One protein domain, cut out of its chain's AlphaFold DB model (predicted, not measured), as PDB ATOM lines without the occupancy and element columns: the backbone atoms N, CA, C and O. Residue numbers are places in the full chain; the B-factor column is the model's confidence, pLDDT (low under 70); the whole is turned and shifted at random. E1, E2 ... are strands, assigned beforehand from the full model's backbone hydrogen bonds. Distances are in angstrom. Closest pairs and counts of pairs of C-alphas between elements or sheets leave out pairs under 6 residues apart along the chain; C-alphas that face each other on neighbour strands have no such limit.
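This is residues 65 to 143 of the 148 residues of the protein "Hypothetical protein" of Rhizochromulina marina (UniProt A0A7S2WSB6). One antiparallel sheet of seven strands curls round into a small, incompletely closed barrel, whose edge strands E1 and E7 come near each other at a single pair of C-alphas. The sheet is bent back on itself, E1, E2 and E3 facing E5, E6 and E7, with E4 as the hinge. The printed part has 79 residues, no named helix and seven strands, E1 to E7, which stand in the sheet in the same order as along the chain; the class is all strand. The whole is compact, with a radius of gyration of the C-alphas of 11.9 A and spans of 34 by 24 by 23 A.

The strands form a meander, each the antiparallel neighbour of the one before. E1, residues 68 to 72, is an edge strand and forms a hairpin with E2, residues 75 to 84, at 150 degrees; N 70 and O 80 are 2.8 A apart. E2 bends by 82 degrees at residue 78. It forms a hairpin with E3, residues 89 to 95, where N 81 and O 93 are 2.8 A apart. E3 and E4, residues 103 to 111, form a hairpin at 149 degrees, with N 92 and O 106 2.9 A apart. E4 and E5, residues 114 to 117, form a hairpin with N 116 and O 109 2.8 A apart. E5 and E6, residues 128 to 132, form another, with N 115 and O 130 2.8 A apart. E6 and E7, residues 136 to 138, form the last, with N 138 and O 131 2.8 A apart. The pairing of E6 is staggered: residues 128 to 131 pair with E5 and 131 to 132 with E7. The closest C-alphas of the edge strands E1 and E7 are those of Tyr 70 and Gly 136, 7.4 A apart. Among the pairs that are apart are E2 and E6, and E3 and E7.

E1 begins at C-alpha 68, (166.231, 181.303, 118.827), and is 13.0 A long from first to last C-alpha. E2 measures 22.3 A, E3 20.3 A and E4 26.0 A. E4 ends at C-alpha 111, (165.931, 181.204, 135.395). E5 measures 9.8 A, E6 13.3 A and E7 6.5 A, ending at C-alpha 138, (166.633, 193.505, 127.201).

The two C-alphas farthest apart, those of Ser 100 and Gly 112, are 34.4 A apart. The sheet is strongly twisted. The printed part has no cut and no long link. The mean pLDDT of the printed part is 92.2, and no printed residue is under 70.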
ATOM      1  N   LEU A  65     161.146 179.558 125.266       92.50
ATOM      2  CA  LEU A  65     160.987 180.605 124.251       92.50
ATOM      3  C   LEU A  65     162.205 181.538 124.137       92.50
ATOM      4  O   LEU A  65     162.283 182.288 123.166       92.50
ATOM      5  N   ILE A  66     163.164 181.466 125.064       94.69
ATOM      6  CA  ILE A  66     164.459 182.163 124.986       94.69
ATOM      7  C   ILE A  66     165.350 181.589 123.870       94.69
ATOM      8  O   ILE A  66     166.243 182.268 123.373       94.69
ATOM      9  N   ALA A  67     165.138 180.340 123.448       95.69
ATOM     10  CA  ALA A  67     165.911 179.781 122.344       95.69
ATOM     11  C   ALA A  67     165.498 180.418 121.007       95.69
ATOM     12  O   ALA A  67     164.303 180.562 120.721       95.69
ATOM     13  N   GLY A  68     166.470 180.764 120.166       96.69
ATOM     14  CA  GLY A  68     166.231 181.303 118.827       96.69
ATOM     15  C   GLY A  68     167.352 182.199 118.313       96.69
ATOM     16  O   GLY A  68     168.409 182.320 118.932       96.69
ATOM     17  N   ASP A  69     167.094 182.830 117.173       97.81
ATOM     18  CA  ASP A  69     167.999 183.795 116.559       97.81
ATOM     19  C   ASP A  69     167.597 185.222 116.939       97.81
ATOM     20  O   ASP A  69     166.417 185.572 116.982       97.81
ATOM     21  N   TYR A  70     168.594 186.056 117.205       97.81
ATOM     22  CA  TYR A  70     168.420 187.428 117.652       97.81
ATOM     23  C   TYR A  70     169.309 188.375 116.843       97.81
ATOM     24  O   TYR A  70     170.396 188.011 116.375       97.81
ATOM     25  N   SER A  71     168.838 189.607 116.678       96.25
ATOM     26  CA  SER A  71     169.631 190.704 116.116       96.25
ATOM     27  C   SER A  71     170.186 191.554 117.250       96.25
ATOM     28  O   SER A  71     169.469 191.831 118.199       96.25
ATOM     29  N   ASP A  72     171.435 191.996 117.151       96.00
ATOM     30  CA  ASP A  72     172.040 192.927 118.105       96.00
ATOM     31  C   ASP A  72     172.208 194.289 117.416       96.00
ATOM     32  O   ASP A  72     172.990 194.375 116.468       96.00
ATOM     33  N   PRO A  73     171.491 195.348 117.829       96.19
ATOM     34  CA  PRO A  73     171.605 196.673 117.217       96.19
ATOM     35  C   PRO A  73     173.026 197.245 117.233       96.19
ATOM     36  O   PRO A  73     173.399 197.964 116.307       96.19
ATOM     37  N   ASN A  74     173.842 196.881 118.228       95.00
ATOM     38  CA  ASN A  74     175.248 197.290 118.292       95.00
ATOM     39  C   ASN A  74     176.129 196.530 117.286       95.00
ATOM     40  O   ASN A  74     177.254 196.937 117.002       95.00
ATOM     41  N   HIS A  75     175.606 195.449 116.702       93.44
ATOM     42  CA  HIS A  75     176.260 194.642 115.681       93.44
ATOM     43  C   HIS A  75     175.301 194.354 114.509       93.44
ATOM     44  O   HIS A  75     174.886 193.208 114.323       93.44
ATOM     45  N   PRO A  76     174.972 195.357 113.664       94.25
ATOM     46  CA  PRO A  76     173.930 195.237 112.633       94.25
ATOM     47  C   PRO A  76     174.192 194.162 111.571       94.25
ATOM     48  O   PRO A  76     173.258 193.626 110.982       94.25
ATOM     49  N   LYS A  77     175.468 193.856 111.307       93.50
ATOM     50  CA  LYS A  77     175.897 192.784 110.389       93.50
ATOM     51  C   LYS A  77     176.117 191.448 111.103       93.50
ATOM     52  O   LYS A  77     176.474 190.457 110.476       93.50
ATOM     53  N   GLY A  78     175.992 191.433 112.424       94.44
ATOM     54  CA  GLY A  78     176.217 190.271 113.259       94.44
ATOM     55  C   GLY A  78     174.994 189.369 113.393       94.44
ATOM     56  O   GLY A  78     173.907 189.645 112.886       94.44
ATOM     57  N   TYR A  79     175.181 188.277 114.126       95.88
ATOM     58  CA  TYR A  79     174.092 187.414 114.575       95.88
ATOM     59  C   TYR A  79     174.313 186.975 116.018       95.88
ATOM     60  O   TYR A  79     175.448 186.950 116.511       95.88
ATOM     61  N   ARG A  80     173.216 186.617 116.680       97.56
ATOM     62  CA  ARG A  80     173.188 185.964 117.987       97.56
ATOM     63  C   ARG A  80     172.260 184.760 117.867       97.56
ATOM     64  O   ARG A  80     171.133 184.917 117.404       97.56
ATOM     65  N   LYS A  81     172.712 183.582 118.266       97.75
ATOM     66  CA  LYS A  81     171.904 182.367 118.350       97.75
ATOM     67  C   LYS A  81     171.943 181.871 119.781       97.75
ATOM     68  O   LYS A  81     173.020 181.692 120.340       97.75
ATOM     69  N   ILE A  82     170.773 181.655 120.362       97.12
ATOM     70  CA  ILE A  82     170.620 181.226 121.746       97.12
ATOM     71  C   ILE A  82     170.010 179.834 121.762       97.12
ATOM     72  O   ILE A  82     168.946 179.606 121.182       97.12
ATOM     73  N   SER A  83     170.680 178.916 122.449       94.88
ATOM     74  CA  SER A  83     170.237 177.538 122.641       94.88
ATOM     75  C   SER A  83     170.085 177.255 124.127       94.88
ATOM     76  O   SER A  83     171.017 177.471 124.895       94.88
ATOM     77  N   VAL A  84     168.917 176.757 124.533       91.62
ATOM     78  CA  VAL A  84     168.650 176.346 125.918       91.62
ATOM     79  C   VAL A  84     168.852 174.838 126.020       91.62
ATOM     80  O   VAL A  84     168.144 174.071 125.362       91.62
ATOM     81  N   GLN A  85     169.812 174.419 126.835       86.00
ATOM     82  CA  GLN A  85     170.111 173.019 127.103       86.00
ATOM     83  C   GLN A  85     169.286 172.481 128.284       86.00
ATOM     84  O   GLN A  85     168.562 173.202 128.982       86.00
ATOM     85  N   SER A  86     169.373 171.172 128.502       74.25
ATOM     86  CA  SER A  86     168.790 170.518 129.674       74.25
ATOM     87  C   SER A  86     169.463 171.024 130.953       74.25
ATOM     88  O   SER A  86     170.681 171.103 131.017       74.25
ATOM     89  N   GLY A  87     168.679 171.343 131.986       72.62
ATOM     90  CA  GLY A  87     169.217 171.755 133.289       72.62
ATOM     91  C   GLY A  87     169.461 173.257 133.478       72.62
ATOM     92  O   GLY A  87     169.996 173.632 134.514       72.62
ATOM     93  N   GLY A  88     169.041 174.122 132.544       76.88
ATOM     94  CA  GLY A  88     169.129 175.584 132.724       76.88
ATOM     95  C   GLY A  88     170.361 176.243 132.104       76.88
ATOM     96  O   GLY A  88     170.450 177.471 132.084       76.88
ATOM     97  N   GLU A  89     171.280 175.443 131.563       86.31
ATOM     98  CA  GLU A  89     172.423 175.935 130.801       86.31
ATOM     99  C   GLU A  89     171.971 176.509 129.455       86.31
ATOM    100  O   GLU A  89     171.133 175.940 128.749       86.31
ATOM    101  N   VAL A  90     172.522 177.663 129.101       92.25
ATOM    102  CA  VAL A  90     172.250 178.369 127.854       92.25
ATOM    103  C   VAL A  90     173.570 178.613 127.143       92.25
ATOM    104  O   VAL A  90     174.537 179.074 127.739       92.25
ATOM    105  N   VAL A  91     173.601 178.333 125.845       94.62
ATOM    106  CA  VAL A  91     174.745 178.635 124.985       94.62
ATOM    107  C   VAL A  91     174.343 179.736 124.021       94.62
ATOM    108  O   VAL A  91     173.313 179.635 123.349       94.62
ATOM    109  N   ILE A  92     175.158 180.785 123.964       95.94
ATOM    110  CA  ILE A  92     174.978 181.908 123.050       95.94
ATOM    111  C   ILE A  92     176.137 181.912 122.068       95.94
ATOM    112  O   ILE A  92     177.285 182.160 122.432       95.94
ATOM    113  N   GLU A  93     175.821 181.668 120.807       96.50
ATOM    114  CA  GLU A  93     176.760 181.756 119.701       96.50
ATOM    115  C   GLU A  93     176.550 183.066 118.958       96.50
ATOM    116  O   GLU A  93     175.423 183.543 118.797       96.50
ATOM    117  N   GLY A  94     177.622 183.656 118.451       95.62
ATOM    118  CA  GLY A  94     177.488 184.888 117.703       95.62
ATOM    119  C   GLY A  94     178.688 185.235 116.858       95.62
ATOM    120  O   GLY A  94     179.764 184.647 116.944       95.62
ATOM    121  N   ASN A  95     178.472 186.235 116.019       95.62
ATOM    122  CA  ASN A  95     179.502 186.904 115.249       95.62
ATOM    123  C   ASN A  95     179.144 188.385 115.210       95.62
ATOM    124  O   ASN A  95     177.986 188.740 115.009       95.62
ATOM    125  N   ASP A  96     180.121 189.248 115.440       93.38
ATOM    126  CA  ASP A  96     179.912 190.691 115.571       93.38
ATOM    127  C   ASP A  96     179.901 191.423 114.222       93.38
ATOM    128  O   ASP A  96     179.393 192.539 114.133       93.38
ATOM    129  N   ASN A  97     180.436 190.801 113.167       92.94
ATOM    130  CA  ASN A  97     180.538 191.377 111.826       92.94
ATOM    131  C   ASN A  97     180.500 190.269 110.760       92.94
ATOM    132  O   ASN A  97     181.469 190.060 110.035       92.94
ATOM    133  N   ALA A  98     179.419 189.490 110.696       88.75
ATOM    134  CA  ALA A  98     179.336 188.385 109.746       88.75
ATOM    135  C   ALA A  98     179.305 188.894 108.282       88.75
ATOM    136  O   ALA A  98     178.758 189.967 108.014       88.75
ATOM    137  N   PRO A  99     179.880 188.143 107.321       89.62
ATOM    138  CA  PRO A  99     180.578 186.863 107.495       89.62
ATOM    139  C   PRO A  99     182.066 186.989 107.884       89.62
ATOM    140  O   PRO A  99     182.716 185.973 108.101       89.62
ATOM    141  N   SER A 100     182.627 188.197 107.964       87.62
ATOM    142  CA  SER A 100     184.074 188.428 108.099       87.62
ATOM    143  C   SER A 100     184.600 188.504 109.542       87.62
ATOM    144  O   SER A 100     185.812 188.498 109.750       87.62
ATOM    145  N   GLY A 101     183.725 188.576 110.547       88.00
ATOM    146  CA  GLY A 101     184.090 188.614 111.963       88.00
ATOM    147  C   GLY A 101     184.400 187.235 112.553       88.00
ATOM    148  O   GLY A 101     184.044 186.197 111.994       88.00
ATOM    149  N   LYS A 102     185.047 187.214 113.724       92.44
ATOM    150  CA  LYS A 102     185.325 185.973 114.457       92.44
ATOM    151  C   LYS A 102     184.055 185.469 115.145       92.44
ATOM    152  O   LYS A 102     183.473 186.181 115.964       92.44
ATOM    153  N   ALA A 103     183.673 184.226 114.857       93.94
ATOM    154  CA  ALA A 103     182.624 183.544 115.603       93.94
ATOM    155  C   ALA A 103     183.059 183.294 117.060       93.94
ATOM    156  O   ALA A 103     184.232 183.018 117.357       93.94
ATOM    157  N   TRP A 104     182.103 183.409 117.970       94.12
ATOM    158  CA  TRP A 104     182.286 183.234 119.404       94.12
ATOM    159  C   TRP A 104     181.124 182.434 119.994       94.12
ATOM    160  O   TRP A 104     180.030 182.410 119.436       94.12
ATOM    161  N   SER A 105     181.388 181.778 121.122       94.94
ATOM    162  CA  SER A 105     180.408 181.025 121.902       94.94
ATOM    163  C   SER A 105     180.647 181.313 123.379       94.94
ATOM    164  O   SER A 105     181.800 181.317 123.826       94.94
ATOM    165  N   ILE A 106     179.580 181.632 124.102       93.69
ATOM    166  CA  ILE A 106     179.609 181.969 125.525       93.69
ATOM    167  C   ILE A 106     178.503 181.228 126.270       93.69
ATOM    168  O   ILE A 106     177.454 180.912 125.702       93.69
ATOM    169  N   ALA A 107     178.747 180.973 127.550       92.50
ATOM    170  CA  ALA A 107     177.776 180.355 128.433       92.50
ATOM    171  C   ALA A 107     176.879 181.414 129.084       92.50
ATOM    172  O   ALA A 107     177.284 182.549 129.352       92.50
ATOM    173  N   ALA A 108     175.648 181.017 129.360       91.62
ATOM    174  CA  ALA A 108     174.700 181.756 130.162       91.62
ATOM    175  C   ALA A 108     173.885 180.784 131.020       91.62
ATOM    176  O   ALA A 108     173.762 179.596 130.720       91.62
ATOM    177  N   GLN A 109     173.311 181.300 132.094       90.50
ATOM    178  CA  GLN A 109     172.351 180.577 132.925       90.50
ATOM    179  C   GLN A 109     170.994 181.249 132.784       90.50
ATOM    180  O   GLN A 109     170.928 182.479 132.771       90.50
ATOM    181  N   ALA A 110     169.925 180.463 132.683       90.19
ATOM    182  CA  ALA A 110     168.569 180.993 132.619       90.19
ATOM    183  C   ALA A 110     167.702 180.505 133.785       90.19
ATOM    184  O   ALA A 110     167.730 179.332 134.151       90.19
ATOM    185  N   ASP A 111     166.907 181.427 134.326       89.00
ATOM    186  CA  ASP A 111     165.931 181.204 135.395       89.00
ATOM    187  C   ASP A 111     164.627 181.922 135.008       89.00
ATOM    188  O   ASP A 111     164.545 183.158 135.010       89.00
ATOM    189  N   GLY A 112     163.627 181.150 134.568       90.25
ATOM    190  CA  GLY A 112     162.420 181.689 133.940       90.25
ATOM    191  C   GLY A 112     162.756 182.553 132.718       90.25
ATOM    192  O   GLY A 112     163.318 182.055 131.745       90.25
ATOM    193  N   ASP A 113     162.416 183.842 132.781       93.75
ATOM    194  CA  ASP A 113     162.696 184.839 131.734       93.75
ATOM    195  C   ASP A 113     164.035 185.571 131.923       93.75
ATOM    196  O   ASP A 113     164.392 186.432 131.119       93.75
ATOM    197  N   SER A 114     164.768 185.293 132.998       92.81
ATOM    198  CA  SER A 114     166.028 185.978 133.297       92.81
ATOM    199  C   SER A 114     167.210 185.181 132.764       92.81
ATOM    200  O   SER A 114     167.219 183.955 132.851       92.81
ATOM    201  N   LEU A 115     168.220 185.882 132.256       92.88
ATOM    202  CA  LEU A 115     169.505 185.325 131.856       92.88
ATOM    203  C   LEU A 115     170.637 185.982 132.645       92.88
ATOM    204  O   LEU A 115     170.601 187.182 132.916       92.88
ATOM    205  N   LEU A 116     171.669 185.204 132.941       93.75
ATOM    206  CA  LEU A 116     172.955 185.686 133.420       93.75
ATOM    207  C   LEU A 116     174.031 185.223 132.440       93.75
ATOM    208  O   LEU A 116     174.274 184.023 132.326       93.75
ATOM    209  N   ILE A 117     174.604 186.160 131.687       93.38
ATOM    210  CA  ILE A 117     175.483 185.874 130.552       93.38
ATOM    211  C   ILE A 117     176.939 186.156 130.921       93.38
ATOM    212  O   ILE A 117     177.257 187.244 131.410       93.38
ATOM    213  N   ASP A 118     177.821 185.205 130.614       92.50
ATOM    214  CA  ASP A 118     179.255 185.313 130.856       92.50
ATOM    215  C   ASP A 118     180.009 185.773 129.599       92.50
ATOM    216  O   ASP A 118     180.310 184.989 128.700       92.50
ATOM    217  N   PHE A 119     180.355 187.060 129.540       89.81
ATOM    218  CA  PHE A 119     181.177 187.623 128.465       89.81
ATOM    219  C   PHE A 119     182.684 187.594 128.765       89.81
ATOM    220  O   PHE A 119     183.459 188.177 128.000       89.81
ATOM    221  N   SER A 120     183.135 186.935 129.837       88.19
ATOM    222  CA  SER A 120     184.546 186.950 130.258       88.19
ATOM    223  C   SER A 120     185.501 186.424 129.184       88.19
ATOM    224  O   SER A 120     186.580 186.985 128.993       88.19
ATOM    225  N   SER A 121     185.079 185.438 128.386       85.69
ATOM    226  CA  SER A 121     185.861 184.911 127.255       85.69
ATOM    227  C   SER A 121     186.076 185.930 126.124       85.69
ATOM    228  O   SER A 121     186.979 185.764 125.303       85.69
ATOM    229  N   LYS A 122     185.279 187.006 126.096       82.62
ATOM    230  CA  LYS A 122     185.419 188.161 125.197       82.62
ATOM    231  C   LYS A 122     186.034 189.389 125.883       82.62
ATOM    232  O   LYS A 122     186.123 190.440 125.254       82.62
ATOM    233  N   GLY A 123     186.439 189.275 127.150       83.50
ATOM    234  CA  GLY A 123     186.935 190.389 127.968       83.50
ATOM    235  C   GLY A 123     185.835 191.248 128.605       83.50
ATOM    236  O   GLY A 123     186.127 192.331 129.107       83.50
ATOM    237  N   GLY A 124     184.580 190.794 128.567       85.00
ATOM    238  CA  GLY A 124     183.437 191.468 129.181       85.00
ATOM    239  C   GLY A 124     183.143 191.007 130.617       85.00
ATOM    240  O   GLY A 124     183.889 190.212 131.194       85.00
ATOM    241  N   PRO A 125     182.045 191.496 131.218       89.44
ATOM    242  CA  PRO A 125     181.616 191.073 132.547       89.44
ATOM    243  C   PRO A 125     181.151 189.611 132.547       89.44
ATOM    244  O   PRO A 125     180.526 189.143 131.597       89.44
ATOM    245  N   LYS A 126     181.407 188.910 133.653       86.69
ATOM    246  CA  LYS A 126     181.024 187.500 133.833       86.69
ATOM    247  C   LYS A 126     179.531 187.267 134.117       86.69
ATOM    248  O   LYS A 126     179.050 186.155 133.998       86.69
ATOM    249  N   ASP A 127     178.826 188.317 134.534       87.88
ATOM    250  CA  ASP A 127     177.478 188.236 135.099       87.88
ATOM    251  C   ASP A 127     176.575 189.322 134.490       87.88
ATOM    252  O   ASP A 127     175.952 190.091 135.226       87.88
ATOM    253  N   LEU A 128     176.534 189.464 133.159       92.94
ATOM    254  CA  LEU A 128     175.649 190.456 132.543       92.94
ATOM    255  C   LEU A 128     174.196 189.966 132.627       92.94
ATOM    256  O   LEU A 128     173.875 188.938 132.022       92.94
ATOM    257  N   PRO A 129     173.299 190.668 133.343       94.38
ATOM    258  CA  PRO A 129     171.911 190.255 133.409       94.38
ATOM    259  C   PRO A 129     171.194 190.628 132.108       94.38
ATOM    260  O   PRO A 129     171.342 191.736 131.595       94.38
ATOM    261  N   GLY A 130     170.388 189.705 131.597       95.56
ATOM    262  CA  GLY A 130     169.453 189.928 130.499       95.56
ATOM    263  C   GLY A 130     168.052 189.485 130.903       95.56
ATOM    264  O   GLY A 130     167.890 188.618 131.762       95.56
ATOM    265  N   LYS A 131     167.022 190.069 130.293       96.31
ATOM    266  CA  LYS A 131     165.632 189.665 130.531       96.31
ATOM    267  C   LYS A 131     164.887 189.457 129.226       96.31
ATOM    268  O   LYS A 131     164.835 190.359 128.395       96.31
ATOM    269  N   PHE A 132     164.273 188.292 129.079       96.19
ATOM    270  CA  PHE A 132     163.365 187.995 127.989       96.19
ATOM    271  C   PHE A 132     162.018 188.688 128.219       96.19
ATOM    272  O   PHE A 132     161.389 188.522 129.263       96.19
ATOM    273  N   ASP A 133     161.579 189.495 127.254       95.12
ATOM    274  CA  ASP A 133     160.312 190.245 127.323       95.12
ATOM    275  C   ASP A 133     159.171 189.592 126.517       95.12
ATOM    276  O   ASP A 133     158.111 190.189 126.338       95.12
ATOM    277  N   GLY A 134     159.393 188.374 126.011       94.38
ATOM    278  CA  GLY A 134     158.487 187.666 125.104       94.38
ATOM    279  C   GLY A 134     158.838 187.825 123.622       94.38
ATOM    280  O   GLY A 134     158.455 186.980 122.816       94.38
ATOM    281  N   SER A 135     159.607 188.855 123.254       95.81
ATOM    282  CA  SER A 135     159.979 189.154 121.859       95.81
ATOM    283  C   SER A 135     161.456 189.525 121.667       95.81
ATOM    284  O   SER A 135     161.893 189.815 120.554       95.81
ATOM    285  N   GLY A 136     162.250 189.538 122.734       96.69
ATOM    286  CA  GLY A 136     163.666 189.887 122.706       96.69
ATOM    287  C   GLY A 136     164.304 189.815 124.089       96.69
ATOM    288  O   GLY A 136     163.619 189.562 125.078       96.69
ATOM    289  N   ILE A 137     165.619 190.032 124.146       97.44
ATOM    290  CA  ILE A 137     166.385 190.140 125.393       97.44
ATOM    291  C   ILE A 137     166.742 191.600 125.628       97.44
ATOM    292  O   ILE A 137     167.373 192.227 124.781       97.44
ATOM    293  N   VAL A 138     166.341 192.135 126.775       97.50
ATOM    294  CA  VAL A 138     166.633 193.505 127.201       97.50
ATOM    295  C   VAL A 138     167.779 193.491 128.207       97.50
ATOM    296  O   VAL A 138     167.797 192.649 129.112       97.50
ATOM    297  N   PHE A 139     168.704 194.435 128.058       95.81
ATOM    298  CA  PHE A 139     169.869 194.609 128.920       95.81
ATOM    299  C   PHE A 139     169.779 195.909 129.743       95.81
ATOM    300  O   PHE A 139     169.074 196.844 129.353       95.81
ATOM    301  N   PRO A 140     170.484 196.006 130.889       93.38
ATOM    302  CA  PRO A 140     170.458 197.194 131.749       93.38
ATOM    303  C   PRO A 140     171.039 198.459 131.113       93.38
ATOM    304  O   PRO A 140     170.724 199.558 131.558       93.38
ATOM    305  N   ASP A 141     171.900 198.309 130.108       90.44
ATOM    306  CA  ASP A 141     172.520 199.406 129.360       90.44
ATOM    307  C   ASP A 141     171.576 200.025 128.312       90.44
ATOM    308  O   ASP A 141     171.950 200.963 127.613       90.44
ATOM    309  N   GLY A 142     170.347 199.510 128.204       92.94
ATOM    310  CA  GLY A 142     169.369 199.923 127.206       92.94
ATOM    311  C   GLY A 142     169.526 199.215 125.861       92.94
ATOM    312  O   GLY A 142     168.682 199.421 124.986       92.94
ATOM    313  N   ASN A 143     170.537 198.353 125.681       95.69
ATOM    314  CA  ASN A 143     170.598 197.497 124.505       95.69
ATOM    315  C   ASN A 143     169.456 196.476 124.555       95.69
ATOM    316  O   ASN A 143     169.034 195.995 125.615       95.69
TER     317      ASN A 143